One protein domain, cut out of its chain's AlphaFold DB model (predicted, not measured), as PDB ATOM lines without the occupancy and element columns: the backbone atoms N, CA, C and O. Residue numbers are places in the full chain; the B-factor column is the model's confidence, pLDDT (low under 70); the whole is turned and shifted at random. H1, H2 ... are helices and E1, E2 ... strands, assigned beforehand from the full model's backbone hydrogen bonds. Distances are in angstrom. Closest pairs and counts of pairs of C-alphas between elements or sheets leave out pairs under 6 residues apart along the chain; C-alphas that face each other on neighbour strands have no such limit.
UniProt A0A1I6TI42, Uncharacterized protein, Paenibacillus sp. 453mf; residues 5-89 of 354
ATOM      1  N   TYR A   5      70.210 146.535 145.180       91.12
ATOM      2  CA  TYR A   5      70.021 145.187 144.670       91.12
ATOM      3  C   TYR A   5      68.801 145.183 143.750       91.12
ATOM      4  O   TYR A   5      67.701 145.534 144.173       91.12
ATOM      5  N   ASP A   6      69.007 144.836 142.487       89.75
ATOM      6  CA  ASP A   6      67.936 144.711 141.509       89.75
ATOM      7  C   ASP A   6      67.438 143.265 141.480       89.75
ATOM      8  O   ASP A   6      68.102 142.369 140.962       89.75
ATOM      9  N   ILE A   7      66.236 143.056 142.017       85.19
ATOM     10  CA  ILE A   7      65.577 141.746 142.102       85.19
ATOM     11  C   ILE A   7      65.362 141.136 140.708       85.19
ATOM     12  O   ILE A   7      65.425 139.920 140.550       85.19
ATOM     13  N   SER A   8      65.127 141.958 139.680       88.62
ATOM     14  CA  SER A   8      64.827 141.462 138.332       88.62
ATOM     15  C   SER A   8      66.051 140.870 137.633       88.62
ATOM     16  O   SER A   8      65.928 139.921 136.860       88.62
ATOM     17  N   THR A   9      67.233 141.414 137.917       92.31
ATOM     18  CA  THR A   9      68.499 140.970 137.320       92.31
ATOM     19  C   THR A   9      69.335 140.111 138.273       92.31
ATOM     20  O   THR A   9      70.249 139.406 137.832       92.31
ATOM     21  N   GLY A  10      69.024 140.141 139.571       91.75
ATOM     22  CA  GLY A  10      69.809 139.520 140.637       91.75
ATOM     23  C   GLY A  10      71.162 140.201 140.856       91.75
ATOM     24  O   GLY A  10      72.076 139.585 141.406       91.75
ATOM     25  N   LEU A  11      71.326 141.437 140.376       94.50
ATOM     26  CA  LEU A  11      72.589 142.164 140.412       94.50
ATOM     27  C   LEU A  11      72.602 143.185 141.538       94.50
ATOM     28  O   LEU A  11      71.651 143.934 141.756       94.50
ATOM     29  N   PHE A  12      73.737 143.253 142.220       95.44
ATOM     30  CA  PHE A  12      74.038 144.318 143.152       95.44
ATOM     31  C   PHE A  12      74.896 145.378 142.475       95.44
ATOM     32  O   PHE A  12      75.945 145.063 141.914       95.44
ATOM     33  N   VAL A  13      74.460 146.633 142.559       95.06
ATOM     34  CA  VAL A  13      75.075 147.766 141.871       95.06
ATOM     35  C   VAL A  13      75.461 148.849 142.871       95.06
ATOM     36  O   VAL A  13      74.649 149.297 143.685       95.06
ATOM     37  N   ILE A  14      76.701 149.328 142.769       94.94
ATOM     38  CA  ILE A  14      77.160 150.546 143.437       94.94
ATOM     39  C   ILE A  14      77.621 151.537 142.377       94.94
ATOM     40  O   ILE A  14      78.587 151.300 141.653       94.94
ATOM     41  N   GLU A  15      76.986 152.704 142.365       94.88
ATOM     42  CA  GLU A  15      77.440 153.856 141.599       94.88
ATOM     43  C   GLU A  15      77.828 155.002 142.540       94.88
ATOM     44  O   GLU A  15      77.039 155.480 143.366       94.88
ATOM     45  N   TRP A  16      79.068 155.474 142.426       94.50
ATOM     46  CA  TRP A  16      79.581 156.524 143.295       94.50
ATOM     47  C   TRP A  16      80.372 157.582 142.536       94.50
ATOM     48  O   TRP A  16      81.272 157.284 141.762       94.50
ATOM     49  N   TYR A  17      80.053 158.848 142.798       91.94
ATOM     50  CA  TYR A  17      80.770 159.993 142.248       91.94
ATOM     51  C   TYR A  17      81.674 160.591 143.321       91.94
ATOM     52  O   TYR A  17      81.245 161.408 144.142       91.94
ATOM     53  N   GLU A  18      82.939 160.189 143.308       90.75
ATOM     54  CA  GLU A  18      83.943 160.650 144.253       90.75
ATOM     55  C   GLU A  18      84.412 162.070 143.893       90.75
ATOM     56  O   GLU A  18      84.881 162.339 142.784       90.75
ATOM     57  N   ARG A  19      84.323 163.003 144.849       86.81
ATOM     58  CA  ARG A  19      84.798 164.385 144.679       86.81
ATOM     59  C   ARG A  19      86.083 164.629 145.465       86.81
ATOM     60  O   ARG A  19      86.035 164.946 146.650       86.81
ATOM     61  N   LYS A  20      87.231 164.630 144.783       82.50
ATOM     62  CA  LYS A  20      88.548 164.984 145.358       82.50
ATOM     63  C   LYS A  20      88.778 166.505 145.443       82.50
ATOM     64  O   LYS A  20      89.823 167.018 145.054       82.50
ATOM     65  N   GLY A  21      87.779 167.251 145.924       77.44
ATOM     66  CA  GLY A  21      87.845 168.705 146.129       77.44
ATOM     67  C   GLY A  21      86.777 169.523 145.391       77.44
ATOM     68  O   GLY A  21      86.024 169.024 144.561       77.44
ATOM     69  N   LYS A  22      86.702 170.826 145.703       72.06
ATOM     70  CA  LYS A  22      85.596 171.716 145.275       72.06
ATOM     71  C   LYS A  22      85.567 172.071 143.779       72.06
ATOM     72  O   LYS A  22      84.547 172.568 143.317       72.06
ATOM     73  N   LYS A  23      86.667 171.888 143.040       74.50
ATOM     74  CA  LYS A  23      86.816 172.321 141.631       74.50
ATOM     75  C   LYS A  23      87.267 171.206 140.679       74.50
ATOM     76  O   LYS A  23      87.642 171.498 139.550       74.50
ATOM     77  N   VAL A  24      87.273 169.957 141.137       82.56
ATOM     78  CA  VAL A  24      87.687 168.801 140.333       82.56
ATOM     79  C   VAL A  24      86.435 168.095 139.823       82.56
ATOM     80  O   VAL A  24      85.456 167.973 140.562       82.56
ATOM     81  N   THR A  25      86.457 167.656 138.563       86.06
ATOM     82  CA  THR A  25      85.398 166.805 138.010       86.06
ATOM     83  C   THR A  25      85.293 165.532 138.856       86.06
ATOM     84  O   THR A  25      86.328 164.929 139.143       86.06
ATOM     85  N   PRO A  26      84.086 165.127 139.289       89.56
ATOM     86  CA  PRO A  26      83.926 163.903 140.058       89.56
ATOM     87  C   PRO A  26      84.408 162.689 139.262       89.56
ATOM     88  O   PRO A  26      84.150 162.597 138.062       89.56
ATOM     89  N   VAL A  27      85.070 161.755 139.938       91.69
ATOM     90  CA  VAL A  27      85.402 160.449 139.363       91.69
ATOM     91  C   VAL A  27      84.193 159.543 139.556       91.69
ATOM     92  O   VAL A  27      83.692 159.422 140.673       91.69
ATOM     93  N   ARG A  28      83.698 158.950 138.468       94.00
ATOM     94  CA  ARG A  28      82.613 157.967 138.516       94.00
ATOM     95  C   ARG A  28      83.215 156.591 138.773       94.00
ATOM     96  O   ARG A  28      84.007 156.111 137.969       94.00
ATOM     97  N   HIS A  29      82.794 155.972 139.860       95.38
ATOM     98  CA  HIS A  29      83.045 154.579 140.186       95.38
ATOM     99  C   HIS A  29      81.767 153.781 139.951       95.38
ATOM    100  O   HIS A  29      80.676 154.235 140.307       95.38
ATOM    101  N   TYR A  30      81.914 152.613 139.336       95.25
ATOM    102  CA  TYR A  30      80.829 151.683 139.056       95.25
ATOM    103  C   TYR A  30      81.268 150.281 139.465       95.25
ATOM    104  O   TYR A  30      82.382 149.865 139.143       95.25
ATOM    105  N   PHE A  31      80.404 149.578 140.183       96.12
ATOM    106  CA  PHE A  31      80.565 148.172 140.523       96.12
ATOM    107  C   PHE A  31      79.236 147.460 140.330       96.12
ATOM    108  O   PHE A  31      78.194 147.987 140.717       96.12
ATOM    109  N   GLU A  32      79.304 146.265 139.759       96.44
ATOM    110  CA  GLU A  32      78.164 145.396 139.513       96.44
ATOM    111  C   GLU A  32      78.618 143.945 139.654       96.44
ATOM    112  O   GLU A  32      79.622 143.548 139.058       96.44
ATOM    113  N   GLN A  33      77.901 143.159 140.456       95.69
ATOM    114  CA  GLN A  33      78.161 141.730 140.613       95.69
ATOM    115  C   GLN A  33      76.917 141.016 141.152       95.69
ATOM    116  O   GLN A  33      76.106 141.614 141.861       95.69
ATOM    117  N   LYS A  34      76.783 139.721 140.849       95.88
ATOM    118  CA  LYS A  34      75.855 138.850 141.576       95.88
ATOM    119  C   LYS A  34      76.425 138.537 142.966       95.88
ATOM    120  O   LYS A  34      77.575 138.100 143.039       95.88
ATOM    121  N   PRO A  35      75.667 138.756 144.049       95.25
ATOM    122  CA  PRO A  35      76.114 138.377 145.380       95.25
ATOM    123  C   PRO A  35      76.258 136.862 145.552       95.25
ATOM    124  O   PRO A  35      75.567 136.091 144.895       95.25
ATOM    125  N   LEU A  36      77.148 136.460 146.464       92.81
ATOM    126  CA  LEU A  36      77.248 135.083 146.963       92.81
ATOM    127  C   LEU A  36      76.193 134.806 148.042       92.81
ATOM    128  O   LEU A  36      75.599 133.738 148.075       92.81
ATOM    129  N   LYS A  37      75.961 135.800 148.907       92.00
ATOM    130  CA  LYS A  37      74.895 135.839 149.918       92.00
ATOM    131  C   LYS A  37      74.374 137.272 150.032       92.00
ATOM    132  O   LYS A  37      75.164 138.220 150.031       92.00
ATOM    133  N   LEU A  38      73.073 137.440 150.189       92.44
ATOM    134  CA  LEU A  38      72.357 138.693 150.358       92.44
ATOM    135  C   LEU A  38      71.297 138.567 151.458       92.44
ATOM    136  O   LEU A  38      70.266 137.921 151.306       92.44
ATOM    137  N   GLN A  39      71.503 139.314 152.535       92.31
ATOM    138  CA  GLN A  39      70.492 139.515 153.555       92.31
ATOM    139  C   GLN A  39      69.744 140.822 153.303       92.31
ATOM    140  O   GLN A  39      70.303 141.912 153.480       92.31
ATOM    141  N   ILE A  40      68.463 140.714 152.966       90.00
ATOM    142  CA  ILE A  40      67.534 141.846 152.910       90.00
ATOM    143  C   ILE A  40      66.958 142.130 154.300       90.00
ATOM    144  O   ILE A  40      66.870 141.245 155.158       90.00
ATOM    145  N   HIS A  41      66.603 143.389 154.543       88.81
ATOM    146  CA  HIS A  41      65.996 143.819 155.789       88.81
ATOM    147  C   HIS A  41      64.601 143.188 155.952       88.81
ATOM    148  O   HIS A  41      63.754 143.347 155.068       88.81
ATOM    149  N   PRO A  42      64.311 142.513 157.082       89.00
ATOM    150  CA  PRO A  42      63.074 141.745 157.234       89.00
ATOM    151  C   PRO A  42      61.786 142.561 157.090       89.00
ATOM    152  O   PRO A  42      60.802 142.065 156.555       89.00
ATOM    153  N   ALA A  43      61.806 143.825 157.520       86.19
ATOM    154  CA  ALA A  43      60.650 144.721 157.434       86.19
ATOM    155  C   ALA A  43      60.709 145.719 156.257       86.19
ATOM    156  O   ALA A  43      59.782 146.505 156.093       86.19
ATOM    157  N   ASP A  44      61.796 145.742 155.472       86.00
ATOM    158  CA  ASP A  44      61.959 146.692 154.357       86.00
ATOM    159  C   ASP A  44      62.721 146.043 153.188       86.00
ATOM    160  O   ASP A  44      63.954 146.017 153.191       86.00
ATOM    161  N   PRO A  45      62.007 145.520 152.179       83.00
ATOM    162  CA  PRO A  45      62.617 144.831 151.048       83.00
ATOM    163  C   PRO A  45      63.568 145.686 150.200       83.00
ATOM    164  O   PRO A  45      64.362 145.128 149.448       83.00
ATOM    165  N   GLU A  46      63.497 147.019 150.285       83.38
ATOM    166  CA  GLU A  46      64.365 147.913 149.505       83.38
ATOM    167  C   GLU A  46      65.762 148.067 150.126       83.38
ATOM    168  O   GLU A  46      66.683 148.585 149.489       83.38
ATOM    169  N   LEU A  47      65.942 147.626 151.375       84.88
ATOM    170  CA  LEU A  47      67.186 147.776 152.115       84.88
ATOM    171  C   LEU A  47      67.869 146.427 152.303       84.88
ATOM    172  O   LEU A  47      67.314 145.512 152.902       84.88
ATOM    173  N   PHE A  48      69.133 146.328 151.901       89.38
ATOM    174  CA  PHE A  48      69.986 145.228 152.341       89.38
ATOM    175  C   PHE A  48      70.586 145.530 153.718       89.38
ATOM    176  O   PHE A  48      70.827 146.688 154.077       89.38
ATOM    177  N   ILE A  49      70.860 144.470 154.472       89.88
ATOM    178  CA  ILE A  49      71.580 144.495 155.746       89.88
ATOM    179  C   ILE A  49      73.025 144.060 155.542       89.88
ATOM    180  O   ILE A  49      73.946 144.681 156.076       89.88
ATOM    181  N   ARG A  50      73.226 142.977 154.794       91.25
ATOM    182  CA  ARG A  50      74.521 142.320 154.617       91.25
ATOM    183  C   ARG A  50      74.590 141.735 153.217       91.25
ATOM    184  O   ARG A  50      73.637 141.107 152.775       91.25
ATOM    185  N   ILE A  51      75.713 141.920 152.539       93.31
ATOM    186  CA  ILE A  51      75.962 141.325 151.230       93.31
ATOM    187  C   ILE A  51      77.396 140.806 151.152       93.31
ATOM    188  O   ILE A  51      78.328 141.499 151.558       93.31
ATOM    189  N   HIS A  52      77.549 139.587 150.643       93.94
ATOM    190  CA  HIS A  52      78.829 138.927 150.413       93.94
ATOM    191  C   HIS A  52      79.098 138.896 148.914       93.94
ATOM    192  O   HIS A  52      78.239 138.498 148.124       93.94
ATOM    193  N   LEU A  53      80.288 139.338 148.532       95.44
ATOM    194  CA  LEU A  53      80.706 139.529 147.151       95.44
ATOM    195  C   LEU A  53      82.024 138.792 146.926       95.44
ATOM    196  O   LEU A  53      82.871 138.739 147.820       95.44
ATOM    197  N   SER A  54      82.188 138.212 145.742       95.25
ATOM    198  CA  SER A  54      83.379 137.436 145.403       95.25
ATOM    199  C   SER A  54      84.489 138.321 144.840       95.25
ATOM    200  O   SER A  54      84.259 139.394 144.268       95.25
ATOM    201  N   GLY A  55      85.721 137.841 144.964       94.06
ATOM    202  CA  GLY A  55      86.915 138.488 144.451       94.06
ATOM    203  C   GLY A  55      87.433 139.625 145.329       94.06
ATOM    204  O   GLY A  55      86.998 139.868 146.453       94.06
ATOM    205  N   LYS A  56      88.421 140.345 144.793       93.94
ATOM    206  CA  LYS A  56      89.088 141.434 145.508       93.94
ATOM    207  C   LYS A  56      88.200 142.676 145.576       93.94
ATOM    208  O   LYS A  56      87.796 143.209 144.543       93.94
ATOM    209  N   MET A  57      88.010 143.205 146.783       95.44
ATOM    210  CA  MET A  57      87.265 144.445 146.995       95.44
ATOM    211  C   MET A  57      87.891 145.628 146.225       95.44
ATOM    212  O   MET A  57      89.095 145.891 146.362       95.44
ATOM    213  N   PRO A  58      87.100 146.399 145.450       95.50
ATOM    214  CA  PRO A  58      87.587 147.617 144.812       95.50
ATOM    215  C   PRO A  58      88.098 148.630 145.845       95.50
ATOM    216  O   PRO A  58      87.424 148.933 146.827       95.50
ATOM    217  N   GLY A  59      89.281 149.211 145.612       93.94
ATOM    218  CA  GLY A  59      89.931 150.093 146.595       93.94
ATOM    219  C   GLY A  59      89.096 151.315 147.002       93.94
ATOM    220  O   GLY A  59      89.158 151.747 148.150       93.94
ATOM    221  N   TRP A  60      88.261 151.821 146.090       94.44
ATOM    222  CA  TRP A  60      87.388 152.971 146.326       94.44
ATOM    223  C   TRP A  60      86.206 152.667 147.263       94.44
ATOM    224  O   TRP A  60      85.599 153.604 147.775       94.44
ATOM    225  N   ILE A  61      85.886 151.394 147.545       95.31
ATOM    226  CA  ILE A  61      84.830 151.018 148.506       95.31
ATOM    227  C   ILE A  61      85.175 151.505 149.918       95.31
ATOM    228  O   ILE A  61      84.289 151.915 150.671       95.31
ATOM    229  N   LYS A  62      86.470 151.539 150.260       93.88
ATOM    230  CA  LYS A  62      86.941 152.068 151.548       93.88
ATOM    231  C   LYS A  62      86.597 153.552 151.668       93.88
ATOM    232  O   LYS A  62      86.006 153.982 152.656       93.88
ATOM    233  N   ASP A  63      86.893 154.322 150.624       93.44
ATOM    234  CA  ASP A  63      86.575 155.748 150.570       93.44
ATOM    235  C   ASP A  63      85.059 155.991 150.523       93.44
ATOM    236  O   ASP A  63      84.567 156.904 151.185       93.44
ATOM    237  N   TYR A  64      84.314 155.136 149.813       93.12
ATOM    238  CA  TYR A  64      82.853 155.150 149.786       93.12
ATOM    239  C   TYR A  64      82.261 155.000 151.191       93.12
ATOM    240  O   TYR A  64      81.422 155.810 151.578       93.12
ATOM    241  N   CYS A  65      82.701 154.016 151.977       92.19
ATOM    242  CA  CYS A  65      82.177 153.785 153.327       92.19
ATOM    243  C   CYS A  65      82.577 154.889 154.322       92.19
ATOM    244  O   CYS A  65      81.842 155.164 155.263       92.19
ATOM    245  N   ASN A  66      83.706 155.567 154.090       91.12
ATOM    246  CA  ASN A  66      84.202 156.654 154.944       91.12
ATOM    247  C   ASN A  66      83.516 158.011 154.701       91.12
ATOM    248  O   ASN A  66      83.790 158.985 155.413       91.12
ATOM    249  N   VAL A  67      82.634 158.121 153.703       89.88
ATOM    250  CA  VAL A  67      81.822 159.327 153.502       89.88
ATOM    251  C   VAL A  67      80.918 159.531 154.719       89.88
ATOM    252  O   VAL A  67      80.171 158.641 155.097       89.88
ATOM    253  N   LYS A  68      80.936 160.735 155.306       85.19
ATOM    254  CA  LYS A  68      80.234 161.062 156.565       85.19
ATOM    255  C   LYS A  68      78.748 160.674 156.601       85.19
ATOM    256  O   LYS A  68      78.243 160.328 157.663       85.19
ATOM    257  N   ASP A  69      78.059 160.785 155.469       84.69
ATOM    258  CA  ASP A  69      76.621 160.510 155.366       84.69
ATOM    259  C   ASP A  69      76.320 159.050 154.978       84.69
ATOM    260  O   ASP A  69      75.159 158.642 154.939       84.69
ATOM    261  N   HIS A  70      77.351 158.256 154.681       87.81
ATOM    262  CA  HIS A  70      77.220 156.826 154.456       87.81
ATOM    263  C   HIS A  70      77.309 156.076 155.791       87.81
ATOM    264  O   HIS A  70      78.009 156.464 156.721       87.81
ATOM    265  N   VAL A  71      76.552 154.987 155.877       87.38
ATOM    266  CA  VAL A  71      76.347 154.171 157.090       87.38
ATOM    267  C   VAL A  71      76.896 152.753 156.924       87.38
ATOM    268  O   VAL A  71      76.642 151.882 157.755       87.38
ATOM    269  N   PHE A  72      77.632 152.534 155.836       91.44
ATOM    270  CA  PHE A  72      78.115 151.227 155.434       91.44
ATOM    271  C   PHE A  72      79.423 150.876 156.127       91.44
ATOM    272  O   PHE A  72      80.279 151.733 156.351       91.44
ATOM    273  N   GLN A  73      79.583 149.596 156.434       92.38
ATOM    274  CA  GLN A  73      80.835 149.020 156.908       92.38
ATOM    275  C   GLN A  73      81.252 147.916 155.954       92.38
ATOM    276  O   GLN A  73      80.395 147.255 155.367       92.38
ATOM    277  N   TYR A  74      82.553 147.718 155.814       94.12
ATOM    278  CA  TYR A  74      83.105 146.689 154.949       94.12
ATOM    279  C   TYR A  74      84.088 145.813 155.717       94.12
ATOM    280  O   TYR A  74      84.699 146.260 156.690       94.12
ATOM    281  N   GLU A  75      84.270 144.596 155.227       94.44
ATOM    282  CA  GLU A  75      85.254 143.640 155.725       94.44
ATOM    283  C   GLU A  75      85.778 142.806 154.551       94.44
ATOM    284  O   GLU A  75      85.020 142.461 153.649       94.44
ATOM    285  N   GLU A  76      87.080 142.530 154.516       94.38
ATOM    286  CA  GLU A  76      87.653 141.574 153.559       94.38
ATOM    287  C   GLU A  76      87.564 140.188 154.203       94.38
ATOM    288  O   GLU A  76      87.978 140.025 155.349       94.38
ATOM    289  N   ILE A  77      86.993 139.216 153.495       92.56
ATOM    290  CA  ILE A  77      86.699 137.880 154.027       92.56
ATOM    291  C   ILE A  77      87.189 136.807 153.056       92.56
ATOM    292  O   ILE A  77      87.474 137.085 151.890       92.56
ATOM    293  N   THR A  78      87.240 135.564 153.516       87.19
ATOM    294  CA  THR A  78      87.460 134.401 152.654       87.19
ATOM    295  C   THR A  78      86.198 133.551 152.688       87.19
ATOM    296  O   THR A  78      85.629 133.341 153.757       87.19
ATOM    297  N   PHE A  79      85.736 133.097 151.529       75.06
ATOM    298  CA  PHE A  79      84.590 132.205 151.399       75.06
ATOM    299  C   PHE A  79      85.085 130.886 150.798       75.06
ATOM    300  O   PHE A  79      85.386 130.812 149.607       75.06
ATOM    301  N   GLY A  80      85.268 129.865 151.642       77.56
ATOM    302  CA  GLY A  80      85.986 128.645 151.264       77.56
ATOM    303  C   GLY A  80      87.442 128.951 150.891       77.56
ATOM    304  O   GLY A  80      88.197 129.487 151.699       77.56
ATOM    305  N   SER A  81      87.836 128.644 149.653       78.50
ATOM    306  CA  SER A  81      89.167 128.957 149.107       78.50
ATOM    307  C   SER A  81      89.228 130.283 148.335       78.50
ATOM    308  O   SER A  81      90.308 130.697 147.901       78.50
ATOM    309  N   GLU A  82      88.096 130.970 148.158       82.38
ATOM    310  CA  GLU A  82      88.011 132.198 147.374       82.38
ATOM    311  C   GLU A  82      88.083 133.448 148.255       82.38
ATOM    312  O   GLU A  82      87.484 133.535 149.327       82.38
ATOM    313  N   GLN A  83      88.796 134.472 147.778       90.94
ATOM    314  CA  GLN A  83      88.736 135.794 148.399       90.94
ATOM    315  C   GLN A  83      87.377 136.430 148.126       90.94
ATOM    316  O   GLN A  83      86.879 136.381 147.001       90.94
ATOM    317  N   GLY A  84      86.826 137.089 149.132       95.12
ATOM    318  CA  GLY A  84      85.602 137.856 149.025       95.12
ATOM    319  C   GLY A  84      85.633 139.087 149.916       95.12
ATOM    320  O   GLY A  84      86.638 139.453 150.530       95.12
ATOM    321  N   TRP A  85      84.504 139.767 149.970       95.81
ATOM    322  CA  TRP A  85      84.328 140.903 150.853       95.81
ATOM    323  C   TRP A  85      82.864 141.080 151.213       95.81
ATOM    324  O   TRP A  85      81.947 140.707 150.478       95.81
ATOM    325  N   LEU A  86      82.675 141.651 152.387       94.19
ATOM    326  CA  LEU A  86      81.399 141.919 152.998       94.19
ATOM    327  C   LEU A  86      81.122 143.415 152.948       94.19
ATOM    328  O   LEU A  86      81.997 144.227 153.255       94.19
ATOM    329  N   LEU A  87      79.883 143.778 152.636       94.56
ATOM    330  CA  LEU A  87      79.359 145.119 152.865       94.56
ATOM    331  C   LEU A  87      78.113 145.020 153.746       94.56
ATOM    332  O   LEU A  87      77.207 144.230 153.482       94.56
ATOM    333  N   THR A  88      78.056 145.819 154.808       92.31
ATOM    334  CA  THR A  88      76.942 145.817 155.762       92.31
ATOM    335  C   THR A  88      76.356 147.203 155.967       92.31
ATOM    336  O   THR A  88      77.043 148.212 155.821       92.31
ATOM    337  N   ASN A  89      75.074 147.248 156.323       88.69
ATOM    338  CA  ASN A  89      74.288 148.462 156.513       88.69
ATOM    339  C   ASN A  89      73.497 148.449 157.835       88.69
ATOM    340  O   ASN A  89      72.367 148.909 157.897       88.69
TER     341      ASN A  89
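What this domain is: This is residues 5 to 89 of the 354 residues of an uncharacterized protein of Paenibacillus sp. 453mf (UniProt A0A1I6TI42). A long two-stranded hairpin, E1 and E2, makes one layer and a four-stranded sheet of E3, E4, E6 and E5 makes the other; the two are only partly face to face, with the hairpin running crosswise to E3 and E4. The short helix H1 sits between the hairpin and the E5 edge of the sheet. The printed part has 85 residues, with E1, E2, E3, E4, H1, E5 and E6 in that order along the chain; the sheet's order is E3 - E4 - E6 - E5, and both sheets are antiparallel. The class is mostly strand. The whole is only just compact, close to loose, with a radius of gyration of the C-alphas of 13.8 A and spans of 42 by 33 by 23 A.

Where its parts are: E1, residues 11 to 18, begins at C-alpha 11, (72.589, 142.164, 140.412), and is 22.0 A long. E2, residues 27 to 33, measures 20.1 A. E3 is residues 37 to 41, 13.3 A. E4, residues 44 to 54, is the longest strand, 25.0 A, and bends by 60 degrees at residue 49. H1 is residues 60 to 65, from C-alpha 60 at (87.388, 152.971, 146.326), 8.8 A. E5, residues 73 to 79, measures 18.1 A. E6, residues 82 to 88, measures 19.5 A and ends at C-alpha 88, (76.942, 145.817, 155.762).

How they stand to each other: Residues 5 to 6 pair antiparallel with residues 11 to 12 of E1. E1 and E2 form a hairpin at 169 degrees, with N 14 and O 31 2.9 A apart. E1 is apart from E3, E4, E5 and E6. The closest C-alphas of E2 and E4, those of Gln 33 and Leu 53, are 7.4 A apart. E3 and E4 form a hairpin, N 39 to O 50 at 2.8 A. E4 and E6 are antiparallel at 156 degrees, N 53 to O 85 at 2.9 A. E5 and E6 form a hairpin, N 84 to O 77 at 2.8 A. E3 and E5 are the edge strands of this sheet, which is only just strongly twisted, its C-alphas up to 4.3 A off the best plane. E4, H1 and E5 make a split strand-helix-strand unit, two strands running the same way with E6 between them, and its crossover is right-handed. H1 is on this sheet but only grazes it, with residues 61 to 65. The closest C-alphas of H1 and E1, those of Tyr 64 and Trp 16, are 7.4 A apart. In H1 every O i to N i+4 pair is within hydrogen-bond range.

The domain as a whole: The two C-alphas farthest apart, those of Lys 23 and Gly 80, are 44.7 A apart. The printed part has no cut, and no link is long. The mean pLDDT of the printed part is 90.4, and no printed residue is under 70.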